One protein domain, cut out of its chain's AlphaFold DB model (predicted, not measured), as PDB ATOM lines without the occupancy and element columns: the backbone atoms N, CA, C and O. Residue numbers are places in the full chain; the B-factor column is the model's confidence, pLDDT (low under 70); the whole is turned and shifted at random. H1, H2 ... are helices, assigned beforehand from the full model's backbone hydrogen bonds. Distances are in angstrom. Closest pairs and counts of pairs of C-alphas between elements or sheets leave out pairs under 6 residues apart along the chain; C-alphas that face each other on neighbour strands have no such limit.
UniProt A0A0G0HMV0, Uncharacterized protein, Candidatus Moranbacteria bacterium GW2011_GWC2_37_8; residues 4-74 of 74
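What this domain is: This is residues 4 to 74 of the 74 residues of an uncharacterized protein of Candidatus Moranbacteria bacterium GW2011_GWC2_37_8 (UniProt A0A0G0HMV0). The long helix H2 and the shorter H3 lie side by side as a helical hairpin, and H4 stands crosswise to both, its residues 72 to 73 meeting H2. A long loop, residues 34 to 45, joins H2 to H3, and the short helix H1 lies off from the other three helices. The printed part has 71 residues with four named helices, in the order H1, H2, H3, H4, and no named strand; the class is all helix. It is compact, with a radius of gyration of the C-alphas of 12.5 A and spans of 38 by 27 by 20 A.

How they stand to each other: H2, residues 16 to 33, and H3, residues 46 to 55, form a helical hairpin: they touch at a shallow tilt of 17 degrees, opposite ways, and their closest C-alphas, those of Phe 19 and Leu 50, are 6.4 A apart. H4, residues 62 to 73, touches H2 about perpendicular, at 90 degrees. H4 touches H2 with residues 72 to 73 alone, and H2 touches H4 with residues 23 to 30 alone; the closest C-alphas of the two helices, those of Arg 27 and Leu 73, are 4.9 A apart. H3 and H4 are close but not clearly touching, with the C-alphas of Pro 47 and Lys 69 closest at 7.3 A. H1, residues 4 to 8, is apart from H2, H3 and H4. Every O i to N i+4 pair is within hydrogen-bond range in H2, H3 and H4; in H1 0 of 1 is, beside 1 of 2 O i to N i+3 pairs.

Where its parts are: H2 is 25.6 A long from C-alpha 16 at (53.833, -47.142, -10.850) to C-alpha 33 at (37.242, -54.110, -29.086). H3 measures 14.1 A, H4 16.3 A and H1 6.7 A from first to last C-alpha. H4 ends with C-alpha 73 at (49.209, -52.685, -25.593).

The domain as a whole: The two C-alphas farthest apart, those of Leu 6 and Lys 32, are 39.1 A apart. The printed part has no cut. The link from H2 to H3 is long, and in it residues 35 to 36 pair with 39 to 40, antiparallel. Residues 4 to 11 have pLDDT under 70; the mean of the printed part is 89.5.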
ATOM      1  N   ARG A   4      59.268 -25.099 -22.184       56.91
ATOM      2  CA  ARG A   4      58.768 -26.484 -22.204       56.91
ATOM      3  C   ARG A   4      59.287 -27.300 -21.021       56.91
ATOM      4  O   ARG A   4      58.570 -28.162 -20.524       56.91
ATOM      5  N   LEU A   5      60.493 -26.998 -20.541       51.62
ATOM      6  CA  LEU A   5      61.117 -27.687 -19.412       51.62
ATOM      7  C   LEU A   5      60.445 -27.308 -18.080       51.62
ATOM      8  O   LEU A   5      60.211 -28.174 -17.243       51.62
ATOM      9  N   LEU A   6      60.049 -26.039 -17.919       49.66
ATOM     10  CA  LEU A   6      59.399 -25.513 -16.706       49.66
ATOM     11  C   LEU A   6      57.965 -26.029 -16.488       49.66
ATOM     12  O   LEU A   6      57.534 -26.194 -15.349       49.66
ATOM     13  N   ALA A   7      57.217 -26.316 -17.561       53.44
ATOM     14  CA  ALA A   7      55.869 -26.883 -17.453       53.44
ATOM     15  C   ALA A   7      55.872 -28.389 -17.111       53.44
ATOM     16  O   ALA A   7      54.883 -28.914 -16.599       53.44
ATOM     17  N   LEU A   8      56.976 -29.093 -17.382       51.91
ATOM     18  CA  LEU A   8      57.119 -30.527 -17.109       51.91
ATOM     19  C   LEU A   8      57.550 -30.817 -15.667       51.91
ATOM     20  O   LEU A   8      57.201 -31.868 -15.133       51.91
ATOM     21  N   THR A   9      58.249 -29.887 -15.016       53.66
ATOM     22  CA  THR A   9      58.776 -30.070 -13.654       53.66
ATOM     23  C   THR A   9      57.721 -29.977 -12.547       53.66
ATOM     24  O   THR A   9      57.991 -30.430 -11.441       53.66
ATOM     25  N   ASN A  10      56.517 -29.460 -12.834       59.34
ATOM     26  CA  ASN A  10      55.429 -29.286 -11.852       59.34
ATOM     27  C   ASN A  10      54.201 -30.191 -12.072       59.34
ATOM     28  O   ASN A  10      53.193 -30.037 -11.380       59.34
ATOM     29  N   MET A  11      54.241 -31.148 -13.004       64.12
ATOM     30  CA  MET A  11      53.165 -32.143 -13.099       64.12
ATOM     31  C   MET A  11      53.309 -33.185 -11.991       64.12
ATOM     32  O   MET A  11      54.358 -33.816 -11.843       64.12
ATOM     33  N   LYS A  12      52.222 -33.415 -11.250       72.88
ATOM     34  CA  LYS A  12      52.144 -34.485 -10.254       72.88
ATOM     35  C   LYS A  12      52.333 -35.834 -10.950       72.88
ATOM     36  O   LYS A  12      51.499 -36.226 -11.767       72.88
ATOM     37  N   LYS A  13      53.433 -36.522 -10.636       89.25
ATOM     38  CA  LYS A  13      53.687 -37.859 -11.167       89.25
ATOM     39  C   LYS A  13      52.700 -38.861 -10.572       89.25
ATOM     40  O   LYS A  13      52.387 -38.780  -9.383       89.25
ATOM     41  N   ILE A  14      52.218 -39.791 -11.389       94.38
ATOM     42  CA  ILE A  14      51.428 -40.930 -10.902       94.38
ATOM     43  C   ILE A  14      52.356 -42.034 -10.391       94.38
ATOM     44  O   ILE A  14      53.514 -42.124 -10.807       94.38
ATOM     45  N   THR A  15      51.860 -42.867  -9.477       96.50
ATOM     46  CA  THR A  15      52.616 -44.028  -8.998       96.50
ATOM     47  C   THR A  15      52.716 -45.084 -10.098       96.50
ATOM     48  O   THR A  15      51.927 -45.108 -11.047       96.50
ATOM     49  N   LYS A  16      53.692 -45.985  -9.960       96.06
ATOM     50  CA  LYS A  16      53.833 -47.142 -10.850       96.06
ATOM     51  C   LYS A  16      52.572 -48.015 -10.845       96.06
ATOM     52  O   LYS A  16      52.142 -48.443 -11.905       96.06
ATOM     53  N   GLU A  17      51.976 -48.220  -9.674       97.88
ATOM     54  CA  GLU A  17      50.750 -49.007  -9.497       97.88
ATOM     55  C   GLU A  17      49.587 -48.430 -10.313       97.88
ATOM     56  O   GLU A  17      49.059 -49.116 -11.184       97.88
ATOM     57  N   THR A  18      49.276 -47.137 -10.152       97.19
ATOM     58  CA  THR A  18      48.231 -46.473 -10.949       97.19
ATOM     59  C   THR A  18      48.534 -46.537 -12.448       97.19
ATOM     60  O   THR A  18      47.638 -46.756 -13.258       97.19
ATOM     61  N   PHE A  19      49.798 -46.370 -12.847       96.94
ATOM     62  CA  PHE A  19      50.188 -46.504 -14.251       96.94
ATOM     63  C   PHE A  19      49.898 -47.913 -14.799       96.94
ATOM     64  O   PHE A  19      49.327 -48.046 -15.881       96.94
ATOM     65  N   GLU A  20      50.272 -48.958 -14.063       97.62
ATOM     66  CA  GLU A  20      50.076 -50.352 -14.470       97.62
ATOM     67  C   GLU A  20      48.594 -50.743 -14.516       97.62
ATOM     68  O   GLU A  20      48.176 -51.412 -15.465       97.62
ATOM     69  N   GLU A  21      47.785 -50.278 -13.562       98.00
ATOM     70  CA  GLU A  21      46.332 -50.479 -13.551       98.00
ATOM     71  C   GLU A  21      45.656 -49.861 -14.785       98.00
ATOM     72  O   GLU A  21      44.933 -50.546 -15.521       98.00
ATOM     73  N   GLU A  22      45.946 -48.588 -15.070       97.00
ATOM     74  CA  GLU A  22      45.378 -47.851 -16.205       97.00
ATOM     75  C   GLU A  22      45.825 -48.436 -17.558       97.00
ATOM     76  O   GLU A  22      45.016 -48.621 -18.479       97.00
ATOM     77  N   ILE A  23      47.105 -48.811 -17.686       96.94
ATOM     78  CA  ILE A  23      47.609 -49.524 -18.868       96.94
ATOM     79  C   ILE A  23      46.953 -50.902 -18.999       96.94
ATOM     80  O   ILE A  23      46.601 -51.307 -20.111       96.94
ATOM     81  N   GLY A  24      46.725 -51.609 -17.891       97.56
ATOM     82  CA  GLY A  24      46.001 -52.876 -17.867       97.56
ATOM     83  C   GLY A  24      44.581 -52.748 -18.423       97.56
ATOM     84  O   GLY A  24      44.143 -53.586 -19.217       97.56
ATOM     85  N   MET A  25      43.873 -51.668 -18.088       96.19
ATOM     86  CA  MET A  25      42.564 -51.365 -18.679       96.19
ATOM     87  C   MET A  25      42.660 -51.065 -20.179       96.19
ATOM     88  O   MET A  25      41.865 -51.588 -20.969       96.19
ATOM     89  N   CYS A  26      43.664 -50.286 -20.597       96.38
ATOM     90  CA  CYS A  26      43.918 -50.013 -22.011       96.38
ATOM     91  C   CYS A  26      44.181 -51.304 -22.805       96.38
ATOM     92  O   CYS A  26      43.577 -51.489 -23.864       96.38
ATOM     93  N   ARG A  27      45.005 -52.223 -22.278       96.69
ATOM     94  CA  ARG A  27      45.278 -53.550 -22.868       96.69
ATOM     95  C   ARG A  27      43.999 -54.358 -23.060       96.69
ATOM     96  O   ARG A  27      43.724 -54.814 -24.167       96.69
ATOM     97  N   LYS A  28      43.174 -54.477 -22.012       96.25
ATOM     98  CA  LYS A  28      41.901 -55.223 -22.066       96.25
ATOM     99  C   LYS A  28      40.981 -54.695 -23.167       96.25
ATOM    100  O   LYS A  28      40.396 -55.467 -23.926       96.25
ATOM    101  N   HIS A  29      40.845 -53.375 -23.277       95.50
ATOM    102  CA  HIS A  29      40.008 -52.761 -24.304       95.50
ATOM    103  C   HIS A  29      40.592 -52.878 -25.711       95.50
ATOM    104  O   HIS A  29      39.837 -53.144 -26.651       95.50
ATOM    105  N   PHE A  30      41.911 -52.732 -25.846       95.75
ATOM    106  CA  PHE A  30      42.625 -52.948 -27.097       95.75
ATOM    107  C   PHE A  30      42.353 -54.363 -27.622       95.75
ATOM    108  O   PHE A  30      41.799 -54.515 -28.709       95.75
ATOM    109  N   GLN A  31      42.606 -55.388 -26.807       93.81
ATOM    110  CA  GLN A  31      42.431 -56.794 -27.184       93.81
ATOM    111  C   GLN A  31      40.968 -57.168 -27.475       93.81
ATOM    112  O   GLN A  31      40.709 -57.939 -28.392       93.81
ATOM    113  N   LYS A  32      39.999 -56.607 -26.737       94.88
ATOM    114  CA  LYS A  32      38.579 -56.974 -26.888       94.88
ATOM    115  C   LYS A  32      37.865 -56.265 -28.040       94.88
ATOM    116  O   LYS A  32      37.046 -56.879 -28.714       94.88
ATOM    117  N   LYS A  33      38.074 -54.952 -28.200       93.81
ATOM    118  CA  LYS A  33      37.242 -54.110 -29.086       93.81
ATOM    119  C   LYS A  33      37.983 -52.977 -29.801       93.81
ATOM    120  O   LYS A  33      37.333 -52.172 -30.467       93.81
ATOM    121  N   GLN A  34      39.306 -52.858 -29.632       92.62
ATOM    122  CA  GLN A  34      40.142 -51.821 -30.264       92.62
ATOM    123  C   GLN A  34      39.633 -50.372 -30.050       92.62
ATOM    124  O   GLN A  34      39.910 -49.454 -30.830       92.62
ATOM    125  N   SER A  35      38.869 -50.148 -28.979       95.38
ATOM    126  CA  SER A  35      38.239 -48.871 -28.634       95.38
ATOM    127  C   SER A  35      37.875 -48.822 -27.150       95.38
ATOM    128  O   SER A  35      37.790 -49.854 -26.489       95.38
ATOM    129  N   CYS A  36      37.632 -47.639 -26.597       93.62
ATOM    130  CA  CYS A  36      37.058 -47.451 -25.261       93.62
ATOM    131  C   CYS A  36      36.188 -46.184 -25.233       93.62
ATOM    132  O   CYS A  36      35.890 -45.623 -26.285       93.62
ATOM    133  N   ALA A  37      35.764 -45.732 -24.049       91.94
ATOM    134  CA  ALA A  37      34.970 -44.505 -23.906       91.94
ATOM    135  C   ALA A  37      35.679 -43.254 -24.467       91.94
ATOM    136  O   ALA A  37      35.026 -42.296 -24.861       91.94
ATOM    137  N   TRP A  38      37.010 -43.294 -24.568       89.88
ATOM    138  CA  TRP A  38      37.838 -42.221 -25.120       89.88
ATOM    139  C   TRP A  38      37.970 -42.267 -26.653       89.88
ATOM    140  O   TRP A  38      38.608 -41.398 -27.242       89.88
ATOM    141  N   GLY A  39      37.400 -43.281 -27.316       93.19
ATOM    142  CA  GLY A  39      37.436 -43.443 -28.771       93.19
ATOM    143  C   GLY A  39      38.277 -44.632 -29.246       93.19
ATOM    144  O   GLY A  39      38.408 -45.646 -28.558       93.19
ATOM    145  N   LYS A  40      38.811 -44.540 -30.471       95.69
ATOM    146  CA  LYS A  40      39.553 -45.629 -31.136       95.69
ATOM    147  C   LYS A  40      40.999 -45.711 -30.637       95.69
ATOM    148  O   LYS A  40      41.697 -44.698 -30.607       95.69
ATOM    149  N   CYS A  41      41.483 -46.919 -30.339       93.62
ATOM    150  CA  CYS A  41      42.833 -47.127 -29.802       93.62
ATOM    151  C   CYS A  41      43.953 -46.671 -30.756       93.62
ATOM    152  O   CYS A  41      44.960 -46.126 -30.302       93.62
ATOM    153  N   GLU A  42      43.761 -46.817 -32.071       90.88
ATOM    154  CA  GLU A  42      44.714 -46.380 -33.106       90.88
ATOM    155  C   GLU A  42      45.128 -44.907 -32.925       90.88
ATOM    156  O   GLU A  42      46.315 -44.578 -32.894       90.88
ATOM    157  N   LYS A  43      44.144 -44.031 -32.686       91.19
ATOM    158  CA  LYS A  43      44.329 -42.581 -32.519       91.19
ATOM    159  C   LYS A  43      44.399 -42.139 -31.052       91.19
ATOM    160  O   LYS A  43      44.465 -40.949 -30.773       91.19
ATOM    161  N   CYS A  44      44.392 -43.078 -30.106       94.19
ATOM    162  CA  CYS A  44      44.323 -42.768 -28.680       94.19
ATOM    163  C   CYS A  44      45.652 -42.210 -28.146       94.19
ATOM    164  O   CYS A  44      46.708 -42.804 -28.372       94.19
ATOM    165  N   GLY A  45      45.601 -41.091 -27.420       93.75
ATOM    166  CA  GLY A  45      46.755 -40.486 -26.744       93.75
ATOM    167  C   GLY A  45      46.917 -40.895 -25.275       93.75
ATOM    168  O   GLY A  45      47.944 -40.590 -24.679       93.75
ATOM    169  N   VAL A  46      45.940 -41.598 -24.688       95.06
ATOM    170  CA  VAL A  46      45.913 -41.908 -23.244       95.06
ATOM    171  C   VAL A  46      47.156 -42.683 -22.780       95.06
ATOM    172  O   VAL A  46      47.780 -42.230 -21.825       95.06
ATOM    173  N   PRO A  47      47.619 -43.756 -23.455       95.56
ATOM    174  CA  PRO A  47      48.841 -44.449 -23.038       95.56
ATOM    175  C   PRO A  47      50.087 -43.548 -23.008       95.56
ATOM    176  O   PRO A  47      50.926 -43.683 -22.123       95.56
ATOM    177  N   LEU A  48      50.201 -42.602 -23.949       95.19
ATOM    178  CA  LEU A  48      51.316 -41.645 -24.004       95.19
ATOM    179  C   LEU A  48      51.216 -40.614 -22.874       95.19
ATOM    180  O   LEU A  48      52.221 -40.252 -22.269       95.19
ATOM    181  N   LEU A  49      49.997 -40.161 -22.566       93.69
ATOM    182  CA  LEU A  49      49.745 -39.280 -21.431       93.69
ATOM    183  C   LEU A  49      50.114 -39.968 -20.112       93.69
ATOM    184  O   LEU A  49      50.800 -39.367 -19.293       93.69
ATOM    185  N   LEU A  50      49.721 -41.229 -19.926       94.62
ATOM    186  CA  LEU A  50      50.071 -42.017 -18.743       94.62
ATOM    187  C   LEU A  50      51.591 -42.185 -18.608       94.62
ATOM    188  O   LEU A  50      52.132 -41.979 -17.525       94.62
ATOM    189  N   GLN A  51      52.295 -42.468 -19.708       94.69
ATOM    190  CA  GLN A  51      53.762 -42.531 -19.727       94.69
ATOM    191  C   GLN A  51      54.390 -41.202 -19.296       94.69
ATOM    192  O   GLN A  51      55.311 -41.188 -18.479       94.69
ATOM    193  N   LYS A  52      53.868 -40.082 -19.807       92.44
ATOM    194  CA  LYS A  52      54.308 -38.738 -19.426       92.44
ATOM    195  C   LYS A  52      54.063 -38.463 -17.946       92.44
ATOM    196  O   LYS A  52      54.936 -37.920 -17.282       92.44
ATOM    197  N   LEU A  53      52.905 -38.846 -17.415       93.44
ATOM    198  CA  LEU A  53      52.579 -38.663 -16.001       93.44
ATOM    199  C   LEU A  53      53.405 -39.579 -15.091       93.44
ATOM    200  O   LEU A  53      53.700 -39.201 -13.966       93.44
ATOM    201  N   TYR A  54      53.810 -40.758 -15.551       94.38
ATOM    202  CA  TYR A  54      54.639 -41.665 -14.763       94.38
ATOM    203  C   TYR A  54      56.127 -41.280 -14.817       94.38
ATOM    204  O   TYR A  54      56.761 -41.053 -13.786       94.38
ATOM    205  N   LYS A  55      56.699 -41.155 -16.021       90.94
ATOM    206  CA  LYS A  55      58.140 -40.919 -16.210       90.94
ATOM    207  C   LYS A  55      58.523 -39.441 -16.252       90.94
ATOM    208  O   LYS A  55      59.631 -39.089 -15.852       90.94
ATOM    209  N   GLY A  56      57.602 -38.561 -16.641       89.19
ATOM    210  CA  GLY A  56      57.881 -37.147 -16.925       89.19
ATOM    211  C   GLY A  56      58.338 -36.888 -18.363       89.19
ATOM    212  O   GLY A  56      58.732 -35.770 -18.682       89.19
ATOM    213  N   GLU A  57      58.290 -37.900 -19.231       87.75
ATOM    214  CA  GLU A  57      58.834 -37.858 -20.592       87.75
ATOM    215  C   GLU A  57      57.720 -37.767 -21.638       87.75
ATOM    216  O   GLU A  57      56.705 -38.460 -21.550       87.75
ATOM    217  N   ILE A  58      57.914 -36.925 -22.654       90.62
ATOM    218  CA  ILE A  58      57.030 -36.866 -23.819       90.62
ATOM    219  C   ILE A  58      57.610 -37.759 -24.915       90.62
ATOM    220  O   ILE A  58      58.787 -37.654 -25.239       90.62
ATOM    221  N   ILE A  59      56.760 -38.601 -25.504       92.38
ATOM    222  CA  ILE A  59      57.053 -39.338 -26.734       92.38
ATOM    223  C   ILE A  59      56.195 -38.715 -27.839       92.38
ATOM    224  O   ILE A  59      54.976 -38.891 -27.844       92.38
ATOM    225  N   ASP A  60      56.813 -37.958 -28.738       88.88
ATOM    226  CA  ASP A  60      56.149 -37.222 -29.823       88.88
ATOM    227  C   ASP A  60      56.568 -37.688 -31.226       88.88
ATOM    228  O   ASP A  60      55.824 -37.510 -32.193       88.88
ATOM    229  N   GLU A  61      57.718 -38.347 -31.340       95.44
ATOM    230  CA  GLU A  61      58.200 -38.920 -32.591       95.44
ATOM    231  C   GLU A  61      57.339 -40.123 -33.022       95.44
ATOM    232  O   GLU A  61      57.029 -41.025 -32.240       95.44
ATOM    233  N   LYS A  62      56.893 -40.115 -34.284       93.00
ATOM    234  CA  LYS A  62      55.835 -41.008 -34.788       93.00
ATOM    235  C   LYS A  62      56.179 -42.492 -34.637       93.00
ATOM    236  O   LYS A  62      55.317 -43.277 -34.230       93.00
ATOM    237  N   GLU A  63      57.410 -42.879 -34.961       96.38
ATOM    238  CA  GLU A  63      57.845 -44.271 -34.839       96.38
ATOM    239  C   GLU A  63      57.998 -44.673 -33.369       96.38
ATOM    240  O   GLU A  63      57.523 -45.743 -32.983       96.38
ATOM    241  N   SER A  64      58.519 -43.785 -32.515       95.88
ATOM    242  CA  SER A  64      58.548 -43.997 -31.063       95.88
ATOM    243  C   SER A  64      57.152 -44.168 -30.455       95.88
ATOM    244  O   SER A  64      56.942 -45.067 -29.639       95.88
ATOM    245  N   VAL A  65      56.161 -43.383 -30.892       95.06
ATOM    246  CA  VAL A  65      54.756 -43.538 -30.476       95.06
ATOM    247  C   VAL A  65      54.206 -44.904 -30.881       95.06
ATOM    248  O   VAL A  65      53.559 -45.585 -30.079       95.06
ATOM    249  N   LYS A  66      54.444 -45.314 -32.130       94.81
ATOM    250  CA  LYS A  66      53.973 -46.597 -32.658       94.81
ATOM    251  C   LYS A  66      54.616 -47.769 -31.918       94.81
ATOM    252  O   LYS A  66      53.905 -48.692 -31.522       94.81
ATOM    253  N   LYS A  67      55.930 -47.708 -31.696       96.31
ATOM    254  CA  LYS A  67      56.685 -48.698 -30.927       96.31
ATOM    255  C   LYS A  67      56.151 -48.806 -29.503       96.31
ATOM    256  O   LYS A  67      55.732 -49.884 -29.103       96.31
ATOM    257  N   PHE A  68      56.045 -47.683 -28.792       95.88
ATOM    258  CA  PHE A  68      55.520 -47.654 -27.427       95.88
ATOM    259  C   PHE A  68      54.127 -48.282 -27.330       95.88
ATOM    260  O   PHE A  68      53.884 -49.114 -26.459       95.88
ATOM    261  N   LYS A  69      53.206 -47.921 -28.235       94.19
ATOM    262  CA  LYS A  69      51.857 -48.500 -28.253       94.19
ATOM    263  C   LYS A  69      51.875 -50.007 -28.496       94.19
ATOM    264  O   LYS A  69      51.088 -50.708 -27.871       94.19
ATOM    265  N   ASN A  70      52.743 -50.500 -29.378       93.81
ATOM    266  CA  ASN A  70      52.871 -51.935 -29.622       93.81
ATOM    267  C   ASN A  70      53.417 -52.657 -28.389       93.81
ATOM    268  O   ASN A  70      52.768 -53.583 -27.927       93.81
ATOM    269  N   ASP A  71      54.525 -52.184 -27.819       95.06
ATOM    270  CA  ASP A  71      55.170 -52.804 -26.653       95.06
ATOM    271  C   ASP A  71      54.275 -52.751 -25.402       95.06
ATOM    272  O   ASP A  71      54.346 -53.601 -24.515       95.06
ATOM    273  N   THR A  72      53.423 -51.726 -25.312       94.12
ATOM    274  CA  THR A  72      52.584 -51.488 -24.138       94.12
ATOM    275  C   THR A  72      51.208 -52.127 -24.254       94.12
ATOM    276  O   THR A  72      50.666 -52.496 -23.221       94.12
ATOM    277  N   LEU A  73      50.605 -52.236 -25.443       93.00
ATOM    278  CA  LEU A  73      49.209 -52.685 -25.593       93.00
ATOM    279  C   LEU A  73      49.036 -54.068 -26.235       93.00
ATOM    280  O   LEU A  73      47.956 -54.642 -26.073       93.00
ATOM    281  N   ARG A  74      50.030 -54.566 -26.982       85.31
ATOM    282  CA  ARG A  74      50.008 -55.920 -27.560       85.31
ATOM    283  C   ARG A  74      50.545 -56.923 -26.552       85.31
ATOM    284  O   ARG A  74      49.928 -58.006 -26.485       85.31
TER     285      ARG A  74